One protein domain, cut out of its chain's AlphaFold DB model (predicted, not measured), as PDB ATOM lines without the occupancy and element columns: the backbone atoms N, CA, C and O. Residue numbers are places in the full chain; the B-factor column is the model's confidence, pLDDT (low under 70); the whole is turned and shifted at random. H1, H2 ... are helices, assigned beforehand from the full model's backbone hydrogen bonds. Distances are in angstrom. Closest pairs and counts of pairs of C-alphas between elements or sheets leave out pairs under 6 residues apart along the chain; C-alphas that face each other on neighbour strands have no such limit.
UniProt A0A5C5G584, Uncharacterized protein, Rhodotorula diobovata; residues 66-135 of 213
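What this domain is: This is residues 66 to 135 of the 213 residues of an uncharacterized protein of Rhodotorula diobovata (UniProt A0A5C5G584). Two shorter helices, H1 and H2, run side by side in opposite ways, and one long helix, H3, packs slantwise on the pair with residues 123 to 131 of its second half, meeting H1 near its beginning and H2 near its end; the centres of the three make a triangle. A long stretch with no named element, residues 94 to 114, leads from the end of H2 back along H3 to the beginning of H3. The printed part has 70 residues with three named helices, in the order H1, H2, H3, and no named strand; the class is all helix. The whole is compact, with a radius of gyration of the C-alphas of 11.8 A, and the C-alphas span 34 by 25 by 16 A along their three main axes.

Where its parts are: The longest helix is H3, residues 115 to 131, which measures 24.6 A from first to last C-alpha. It begins with C-alpha 115 at (-34.012, 0.013, 27.840) and ends with C-alpha 131 at (-48.534, 13.432, 42.524). H2 is residues 83 to 93, 15.3 A from first to last C-alpha. H1 is residues 70 to 78, 12.0 A long by the same measure, and begins with C-alpha 70 at (-38.205, 15.573, 42.302).

How they stand to each other: H3 touches both other helices. It touches H2 with residues 124 to 131 alone, and the closest C-alphas of the two are those of Ala 93 and Trp 128, 4.6 A apart. H2 and H3 run the same way at a steep tilt of 46 degrees. H3 touches H1 with residues 123 to 127 alone, where the closest C-alphas are those of Tyr 71 and Thr 127, 5.8 A apart. H1 and H3 run opposite ways at a steep tilt of 45 degrees. H1 and H2 are close but not clearly touching, with the C-alphas of Leu 75 and Ile 86 the closest at 7.6 A. They run opposite ways at a shallow tilt of 5 degrees. In H1, H2 and H3 every backbone O of residue i is within hydrogen-bond range of N of residue i+4.

The domain as a whole: The two C-alphas farthest apart are those of Gly 111 and Asp 134, 36.3 A. The C-alphas of Phe 66 and Trp 135, the first and last printed, are 15.7 A apart. The printed part has no cut. The link from H1 to H2, with 4 residues between them, is tight. The link from H2 to H3, with 21 residues, is long, and its C-alphas lie 8 to 18 A from the mean of the C-alphas. The mean pLDDT of the printed part is 79.9; residues 79 to 80 and 108 to 115, of which 115 belongs to H3, are under 70.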
ATOM      1  N   PHE A  66     -46.344  19.413  39.914       80.25
ATOM      2  CA  PHE A  66     -45.129  19.011  39.218       80.25
ATOM      3  C   PHE A  66     -43.850  19.574  39.851       80.25
ATOM      4  O   PHE A  66     -42.798  18.934  39.771       80.25
ATOM      5  N   LEU A  67     -43.920  20.722  40.535       79.94
ATOM      6  CA  LEU A  67     -42.799  21.286  41.290       79.94
ATOM      7  C   LEU A  67     -42.462  20.452  42.527       79.94
ATOM      8  O   LEU A  67     -41.311  20.466  42.959       79.94
ATOM      9  N   ARG A  68     -43.415  19.697  43.084       79.19
ATOM     10  CA  ARG A  68     -43.166  18.825  44.242       79.19
ATOM     11  C   ARG A  68     -42.445  17.540  43.853       79.19
ATOM     12  O   ARG A  68     -41.659  17.016  44.642       79.19
ATOM     13  N   SER A  69     -42.666  17.052  42.636       82.12
ATOM     14  CA  SER A  69     -42.028  15.825  42.163       82.12
ATOM     15  C   SER A  69     -40.555  16.063  41.787       82.12
ATOM     16  O   SER A  69     -40.204  16.751  40.822       82.12
ATOM     17  N   ALA A  70     -39.643  15.470  42.561       82.62
ATOM     18  CA  ALA A  70     -38.205  15.573  42.302       82.62
ATOM     19  C   ALA A  70     -37.815  14.906  40.969       82.62
ATOM     20  O   ALA A  70     -36.842  15.309  40.320       82.62
ATOM     21  N   TYR A  71     -38.581  13.894  40.556       80.31
ATOM     22  CA  TYR A  71     -38.383  13.169  39.306       80.31
ATOM     23  C   TYR A  71     -38.727  14.017  38.090       80.31
ATOM     24  O   TYR A  71     -37.888  14.141  37.198       80.31
ATOM     25  N   PHE A  72     -39.873  14.698  38.090       83.88
ATOM     26  CA  PHE A  72     -40.244  15.566  36.978       83.88
ATOM     27  C   PHE A  72     -39.273  16.738  36.814       83.88
ATOM     28  O   PHE A  72     -38.840  17.053  35.705       83.88
ATOM     29  N   GLN A  73     -38.827  17.335  37.926       84.94
ATOM     30  CA  GLN A  73     -37.788  18.362  37.875       84.94
ATOM     31  C   GLN A  73     -36.470  17.843  37.287       84.94
ATOM     32  O   GLN A  73     -35.782  18.572  36.569       84.94
ATOM     33  N   ARG A  74     -36.085  16.598  37.595       82.50
ATOM     34  CA  ARG A  74     -34.896  15.971  37.007       82.50
ATOM     35  C   ARG A  74     -35.085  15.752  35.509       82.50
ATOM     36  O   ARG A  74     -34.149  16.007  34.759       82.50
ATOM     37  N   LEU A  75     -36.281  15.358  35.089       78.94
ATOM     38  CA  LEU A  75     -36.642  15.147  33.691       78.94
ATOM     39  C   LEU A  75     -36.511  16.445  32.875       78.94
ATOM     40  O   LEU A  75     -35.893  16.449  31.813       78.94
ATOM     41  N   LEU A  76     -36.979  17.568  33.436       81.50
ATOM     42  CA  LEU A  76     -36.808  18.905  32.856       81.50
ATOM     43  C   LEU A  76     -35.336  19.354  32.814       81.50
ATOM     44  O   LEU A  76     -34.892  19.921  31.818       81.50
ATOM     45  N   LYS A  77     -34.567  19.112  33.885       82.25
ATOM     46  CA  LYS A  77     -33.176  19.590  34.019       82.25
ATOM     47  C   LYS A  77     -32.161  18.769  33.222       82.25
ATOM     48  O   LYS A  77     -31.155  19.317  32.784       82.25
ATOM     49  N   ARG A  78     -32.376  17.458  33.072       75.69
ATOM     50  CA  ARG A  78     -31.397  16.536  32.465       75.69
ATOM     51  C   ARG A  78     -31.398  16.589  30.932       75.69
ATOM     52  O   ARG A  78     -30.463  16.081  30.326       75.69
ATOM     53  N   GLY A  79     -32.407  17.214  30.313       62.97
ATOM     54  CA  GLY A  79     -32.405  17.587  28.891       62.97
ATOM     55  C   GLY A  79     -32.359  16.429  27.884       62.97
ATOM     56  O   GLY A  79     -32.075  16.666  26.716       62.97
ATOM     57  N   GLY A  80     -32.610  15.187  28.315       68.94
ATOM     58  CA  GLY A  80     -32.503  13.991  27.466       68.94
ATOM     59  C   GLY A  80     -33.791  13.583  26.744       68.94
ATOM     60  O   GLY A  80     -33.736  12.755  25.838       68.94
ATOM     61  N   HIS A  81     -34.940  14.149  27.123       72.62
ATOM     62  CA  HIS A  81     -36.243  13.768  26.575       72.62
ATOM     63  C   HIS A  81     -36.793  14.835  25.632       72.62
ATOM     64  O   HIS A  81     -36.672  16.034  25.879       72.62
ATOM     65  N   HIS A  82     -37.436  14.387  24.554       77.75
ATOM     66  CA  HIS A  82     -38.107  15.272  23.607       77.75
ATOM     67  C   HIS A  82     -39.252  16.040  24.304       77.75
ATOM     68  O   HIS A  82     -40.021  15.419  25.043       77.75
ATOM     69  N   PRO A  83     -39.446  17.349  24.047       78.81
ATOM     70  CA  PRO A  83     -40.449  18.167  24.738       78.81
ATOM     71  C   PRO A  83     -41.878  17.615  24.631       78.81
ATOM     72  O   PRO A  83     -42.590  17.584  25.631       78.81
ATOM     73  N   ASN A  84     -42.277  17.078  23.471       80.69
ATOM     74  CA  ASN A  84     -43.594  16.432  23.323       80.69
ATOM     75  C   ASN A  84     -43.781  15.244  24.277       80.69
ATOM     76  O   ASN A  84     -44.890  14.984  24.729       80.69
ATOM     77  N   ARG A  85     -42.706  14.517  24.600       78.44
ATOM     78  CA  ARG A  85     -42.786  13.390  25.528       78.44
ATOM     79  C   ARG A  85     -42.853  13.862  26.977       78.44
ATOM     80  O   ARG A  85     -43.579  13.270  27.763       78.44
ATOM     81  N   ILE A  86     -42.159  14.949  27.313       83.06
ATOM     82  CA  ILE A  86     -42.305  15.604  28.621       83.06
ATOM     83  C   ILE A  86     -43.758  16.052  28.821       83.06
ATOM     84  O   ILE A  86     -44.313  15.852  29.898       83.06
ATOM     85  N   GLN A  87     -44.389  16.599  27.779       85.06
ATOM     86  CA  GLN A  87     -45.807  16.954  27.804       85.06
ATOM     87  C   GLN A  87     -46.697  15.718  28.006       85.06
ATOM     88  O   GLN A  87     -47.552  15.737  28.878       85.06
ATOM     89  N   ALA A  88     -46.432  14.616  27.295       83.94
ATOM     90  CA  ALA A  88     -47.171  13.367  27.488       83.94
ATOM     91  C   ALA A  88     -47.066  12.828  28.927       83.94
ATOM     92  O   ALA A  88     -48.068  12.383  29.476       83.94
ATOM     93  N   ILE A  89     -45.887  12.923  29.558       82.69
ATOM     94  CA  ILE A  89     -45.703  12.565  30.974       82.69
ATOM     95  C   ILE A  89     -46.534  13.479  31.878       82.69
ATOM     96  O   ILE A  89     -47.154  12.989  32.815       82.69
ATOM     97  N   LYS A  90     -46.573  14.794  31.611       85.69
ATOM     98  CA  LYS A  90     -47.440  15.713  32.370       85.69
ATOM     99  C   LYS A  90     -48.905  15.312  32.245       85.69
ATOM    100  O   LYS A  90     -49.593  15.186  33.250       85.69
ATOM    101  N   ASP A  91     -49.362  15.087  31.020       86.12
ATOM    102  CA  ASP A  91     -50.758  14.760  30.749       86.12
ATOM    103  C   ASP A  91     -51.148  13.412  31.374       86.12
ATOM    104  O   ASP A  91     -52.256  13.276  31.883       86.12
ATOM    105  N   ALA A  92     -50.243  12.427  31.378       84.12
ATOM    106  CA  ALA A  92     -50.447  11.137  32.035       84.12
ATOM    107  C   ALA A  92     -50.430  11.251  33.565       84.12
ATOM    108  O   ALA A  92     -51.258  10.637  34.232       84.12
ATOM    109  N   ALA A  93     -49.544  12.072  34.129       85.50
ATOM    110  CA  ALA A  93     -49.454  12.284  35.571       85.50
ATOM    111  C   ALA A  93     -50.721  12.935  36.165       85.50
ATOM    112  O   ALA A  93     -51.046  12.708  37.328       85.50
ATOM    113  N   LEU A  94     -51.453  13.713  35.358       84.62
ATOM    114  CA  LEU A  94     -52.744  14.306  35.728       84.62
ATOM    115  C   LEU A  94     -53.920  13.319  35.687       84.62
ATOM    116  O   LEU A  94     -55.001  13.666  36.154       84.62
ATOM    117  N   ARG A  95     -53.752  12.124  35.111       84.81
ATOM    118  CA  ARG A  95     -54.815  11.113  35.075       84.81
ATOM    119  C   ARG A  95     -54.875  10.355  36.395       84.81
ATOM    120  O   ARG A  95     -53.851  10.129  37.033       84.81
ATOM    121  N   ASP A  96     -56.067   9.879  36.734       80.12
ATOM    122  CA  ASP A  96     -56.297   8.996  37.887       80.12
ATOM    123  C   ASP A  96     -55.899   7.535  37.611       80.12
ATOM    124  O   ASP A  96     -56.029   6.681  38.483       80.12
ATOM    125  N   GLU A  97     -55.421   7.219  36.404       84.00
ATOM    126  CA  GLU A  97     -54.920   5.890  36.044       84.00
ATOM    127  C   GLU A  97     -53.383   5.909  36.014       84.00
ATOM    128  O   GLU A  97     -52.798   6.818  35.410       84.00
ATOM    129  N   PRO A  98     -52.708   4.927  36.640       85.81
ATOM    130  CA  PRO A  98     -51.263   4.813  36.572       85.81
ATOM    131  C   PRO A  98     -50.797   4.562  35.128       85.81
ATOM    132  O   PRO A  98     -51.487   3.889  34.358       85.81
ATOM    133  N   PRO A  99     -49.591   5.029  34.757       85.94
ATOM    134  CA  PRO A  99     -49.021   4.770  33.441       85.94
ATOM    135  C   PRO A  99     -48.893   3.269  33.167       85.94
ATOM    136  O   PRO A  99     -48.347   2.524  33.989       85.94
ATOM    137  N   ARG A 100     -49.348   2.827  31.990       83.88
ATOM    138  CA  ARG A 100     -49.223   1.428  31.560       83.88
ATOM    139  C   ARG A 100     -47.767   1.069  31.313       83.88
ATOM    140  O   ARG A 100     -47.020   1.863  30.740       83.88
ATOM    141  N   GLU A 101     -47.385  -0.121  31.765       86.12
ATOM    142  CA  GLU A 101     -46.055  -0.657  31.505       86.12
ATOM    143  C   GLU A 101     -45.892  -0.886  29.997       86.12
ATOM    144  O   GLU A 101     -46.786  -1.473  29.374       86.12
ATOM    145  N   PRO A 102     -44.802  -0.387  29.393       83.94
ATOM    146  CA  PRO A 102     -44.594  -0.533  27.968       83.94
ATOM    147  C   PRO A 102     -44.403  -2.002  27.603       83.94
ATOM    148  O   PRO A 102     -43.751  -2.766  28.319       83.94
ATOM    149  N   GLY A 103     -44.949  -2.391  26.455       80.50
ATOM    150  CA  GLY A 103     -44.786  -3.744  25.938       80.50
ATOM    151  C   GLY A 103     -43.313  -4.073  25.629       80.50
ATOM    152  O   GLY A 103     -42.533  -3.170  25.316       80.50
ATOM    153  N   PRO A 104     -42.918  -5.362  25.599       77.12
ATOM    154  CA  PRO A 104     -41.538  -5.779  25.317       77.12
ATOM    155  C   PRO A 104     -40.977  -5.327  23.959       77.12
ATOM    156  O   PRO A 104     -39.776  -5.413  23.736       77.12
ATOM    157  N   TRP A 105     -41.841  -4.880  23.046       76.88
ATOM    158  CA  TRP A 105     -41.495  -4.425  21.695       76.88
ATOM    159  C   TRP A 105     -41.789  -2.941  21.471       76.88
ATOM    160  O   TRP A 105     -41.602  -2.435  20.363       76.88
ATOM    161  N   GLU A 106     -42.263  -2.232  22.496       74.56
ATOM    162  CA  GLU A 106     -42.496  -0.800  22.391       74.56
ATOM    163  C   GLU A 106     -41.159  -0.055  22.413       74.56
ATOM    164  O   GLU A 106     -40.265  -0.329  23.211       74.56
ATOM    165  N   CYS A 107     -40.999   0.894  21.495       70.94
ATOM    166  CA  CYS A 107     -39.793   1.701  21.370       70.94
ATOM    167  C   CYS A 107     -40.152   3.178  21.517       70.94
ATOM    168  O   CYS A 107     -41.205   3.620  21.060       70.94
ATOM    169  N   CYS A 108     -39.236   3.964  22.093       69.12
ATOM    170  CA  CYS A 108     -39.393   5.406  22.288       69.12
ATOM    171  C   CYS A 108     -39.481   6.216  20.974       69.12
ATOM    172  O   CYS A 108     -39.624   7.437  21.011       69.12
ATOM    173  N   GLY A 109     -39.369   5.560  19.810       60.47
ATOM    174  CA  GLY A 109     -39.442   6.174  18.482       60.47
ATOM    175  C   GLY A 109     -38.164   6.904  18.052       60.47
ATOM    176  O   GLY A 109     -38.047   7.300  16.896       60.47
ATOM    177  N   GLY A 110     -37.186   7.061  18.949       61.56
ATOM    178  CA  GLY A 110     -35.802   7.375  18.592       61.56
ATOM    179  C   GLY A 110     -35.024   6.088  18.312       61.56
ATOM    180  O   GLY A 110     -35.457   5.014  18.703       61.56
ATOM    181  N   GLY A 111     -33.843   6.154  17.697       59.47
ATOM    182  CA  GLY A 111     -32.923   5.001  17.577       59.47
ATOM    183  C   GLY A 111     -32.329   4.520  18.917       59.47
ATOM    184  O   GLY A 111     -31.186   4.076  18.970       59.47
ATOM    185  N   CYS A 112     -33.070   4.701  20.007       64.62
ATOM    186  CA  CYS A 112     -32.767   4.380  21.388       64.62
ATOM    187  C   CYS A 112     -32.905   2.858  21.609       64.62
ATOM    188  O   CYS A 112     -33.830   2.230  21.096       64.62
ATOM    189  N   ALA A 113     -31.987   2.246  22.366       60.97
ATOM    190  CA  ALA A 113     -32.115   0.842  22.774       60.97
ATOM    191  C   ALA A 113     -33.392   0.642  23.614       60.97
ATOM    192  O   ALA A 113     -33.776   1.562  24.331       60.97
ATOM    193  N   LEU A 114     -34.019  -0.543  23.572       63.47
ATOM    194  CA  LEU A 114     -35.276  -0.859  24.282       63.47
ATOM    195  C   LEU A 114     -35.295  -0.441  25.767       63.47
ATOM    196  O   LEU A 114     -36.326  -0.028  26.282       63.47
ATOM    197  N   GLU A 115     -34.147  -0.437  26.444       66.81
ATOM    198  CA  GLU A 115     -34.012   0.013  27.840       66.81
ATOM    199  C   GLU A 115     -34.464   1.466  28.081       66.81
ATOM    200  O   GLU A 115     -34.828   1.837  29.203       66.81
ATOM    201  N   CYS A 116     -34.478   2.299  27.039       77.25
ATOM    202  CA  CYS A 116     -34.907   3.687  27.136       77.25
ATOM    203  C   CYS A 116     -36.388   3.828  27.505       77.25
ATOM    204  O   CYS A 116     -36.711   4.740  28.263       77.25
ATOM    205  N   VAL A 117     -37.271   2.947  27.010       79.00
ATOM    206  CA  VAL A 117     -38.723   3.070  27.199       79.00
ATOM    207  C   VAL A 117     -39.104   2.632  28.604       79.00
ATOM    208  O   VAL A 117     -39.899   3.298  29.256       79.00
ATOM    209  N   VAL A 118     -38.456   1.578  29.108       82.50
ATOM    210  CA  VAL A 118     -38.665   1.056  30.462       82.50
ATOM    211  C   VAL A 118     -38.156   2.051  31.496       82.50
ATOM    212  O   VAL A 118     -38.864   2.370  32.447       82.50
ATOM    213  N   THR A 119     -36.951   2.594  31.292       81.00
ATOM    214  CA  THR A 119     -36.402   3.634  32.179       81.00
ATOM    215  C   THR A 119     -37.300   4.871  32.186       81.00
ATOM    216  O   THR A 119     -37.556   5.442  33.241       81.00
ATOM    217  N   MET A 120     -37.826   5.251  31.018       77.50
ATOM    218  CA  MET A 120     -38.779   6.348  30.886       77.50
ATOM    219  C   MET A 120     -40.090   6.092  31.619       77.50
ATOM    220  O   MET A 120     -40.558   6.957  32.354       77.50
ATOM    221  N   TRP A 121     -40.682   4.918  31.422       86.69
ATOM    222  CA  TRP A 121     -41.905   4.526  32.107       86.69
ATOM    223  C   TRP A 121     -41.706   4.544  33.622       86.69
ATOM    224  O   TRP A 121     -42.545   5.064  34.343       86.69
ATOM    225  N   TRP A 122     -40.550   4.093  34.109       87.44
ATOM    226  CA  TRP A 122     -40.194   4.186  35.523       87.44
ATOM    227  C   TRP A 122     -40.172   5.626  36.052       87.44
ATOM    228  O   TRP A 122     -40.548   5.876  37.200       87.44
ATOM    229  N   GLU A 123     -39.696   6.580  35.253       84.56
ATOM    230  CA  GLU A 123     -39.694   7.999  35.620       84.56
ATOM    231  C   GLU A 123     -41.108   8.600  35.595       84.56
ATOM    232  O   GLU A 123     -41.460   9.389  36.478       84.56
ATOM    233  N   GLU A 124     -41.934   8.189  34.632       86.62
ATOM    234  CA  GLU A 124     -43.349   8.555  34.516       86.62
ATOM    235  C   GLU A 124     -44.166   8.003  35.695       86.62
ATOM    236  O   GLU A 124     -44.853   8.759  36.381       86.62
ATOM    237  N   GLU A 125     -44.006   6.718  36.020       89.31
ATOM    238  CA  GLU A 125     -44.681   6.046  37.132       89.31
ATOM    239  C   GLU A 125     -44.306   6.682  38.475       89.31
ATOM    240  O   GLU A 125     -45.166   6.915  39.325       89.31
ATOM    241  N   LYS A 126     -43.028   7.016  38.678       87.06
ATOM    242  CA  LYS A 126     -42.592   7.713  39.895       87.06
ATOM    243  C   LYS A 126     -43.169   9.117  40.000       87.06
ATOM    244  O   LYS A 126     -43.577   9.507  41.086       87.06
ATOM    245  N   THR A 127     -43.232   9.850  38.892       86.06
ATOM    246  CA  THR A 127     -43.850  11.182  38.869       86.06
ATOM    247  C   THR A 127     -45.335  11.095  39.213       86.06
ATOM    248  O   THR A 127     -45.815  11.861  40.042       86.06
ATOM    249  N   TRP A 128     -46.045  10.116  38.650       90.06
ATOM    250  CA  TRP A 128     -47.448   9.867  38.968       90.06
ATOM    251  C   TRP A 128     -47.644   9.517  40.453       90.06
ATOM    252  O   TRP A 128     -48.478  10.117  41.123       90.06
ATOM    253  N   ARG A 129     -46.811   8.631  41.022       88.50
ATOM    254  CA  ARG A 129     -46.856   8.299  42.461       88.50
ATOM    255  C   ARG A 129     -46.551   9.492  43.371       88.50
ATOM    256  O   ARG A 129     -47.122   9.577  44.454       88.50
ATOM    257  N   ASP A 130     -45.652  10.385  42.961       86.00
ATOM    258  CA  ASP A 130     -45.337  11.604  43.717       86.00
ATOM    259  C   ASP A 130     -46.521  12.594  43.712       86.00
ATOM    260  O   ASP A 130     -46.678  13.365  44.660       86.00
ATOM    261  N   MET A 131     -47.352  12.573  42.663       84.50
ATOM    262  CA  MET A 131     -48.534  13.432  42.524       84.50
ATOM    263  C   MET A 131     -49.786  12.869  43.206       84.50
ATOM    264  O   MET A 131     -50.597  13.646  43.705       84.50
ATOM    265  N   HIS A 132     -49.918  11.544  43.268       85.62
ATOM    266  CA  HIS A 132     -51.064  10.844  43.849       85.62
ATOM    267  C   HIS A 132     -50.673  10.184  45.181       85.62
ATOM    268  O   HIS A 132     -50.190   9.050  45.195       85.62
ATOM    269  N   PRO A 133     -50.843  10.849  46.340       83.44
ATOM    270  CA  PRO A 133     -50.458  10.281  47.637       83.44
ATOM    271  C   PRO A 133     -51.243   9.005  47.993       83.44
ATOM    272  O   PRO A 133     -50.759   8.154  48.740       83.44
ATOM    273  N   ASP A 134     -52.432   8.851  47.421       87.44
ATOM    274  CA  ASP A 134     -53.344   7.717  47.519       87.44
ATOM    275  C   ASP A 134     -53.177   6.713  46.358       87.44
ATOM    276  O   ASP A 134     -54.024   5.845  46.135       87.44
ATOM    277  N   TRP A 135     -52.043   6.750  45.650       85.81
ATOM    278  CA  TRP A 135     -51.756   5.861  44.519       85.81
ATOM    279  C   TRP A 135     -51.962   4.370  44.823       85.81
ATOM    280  O   TRP A 135     -52.310   3.591  43.936       85.81
TER     281      TRP A 135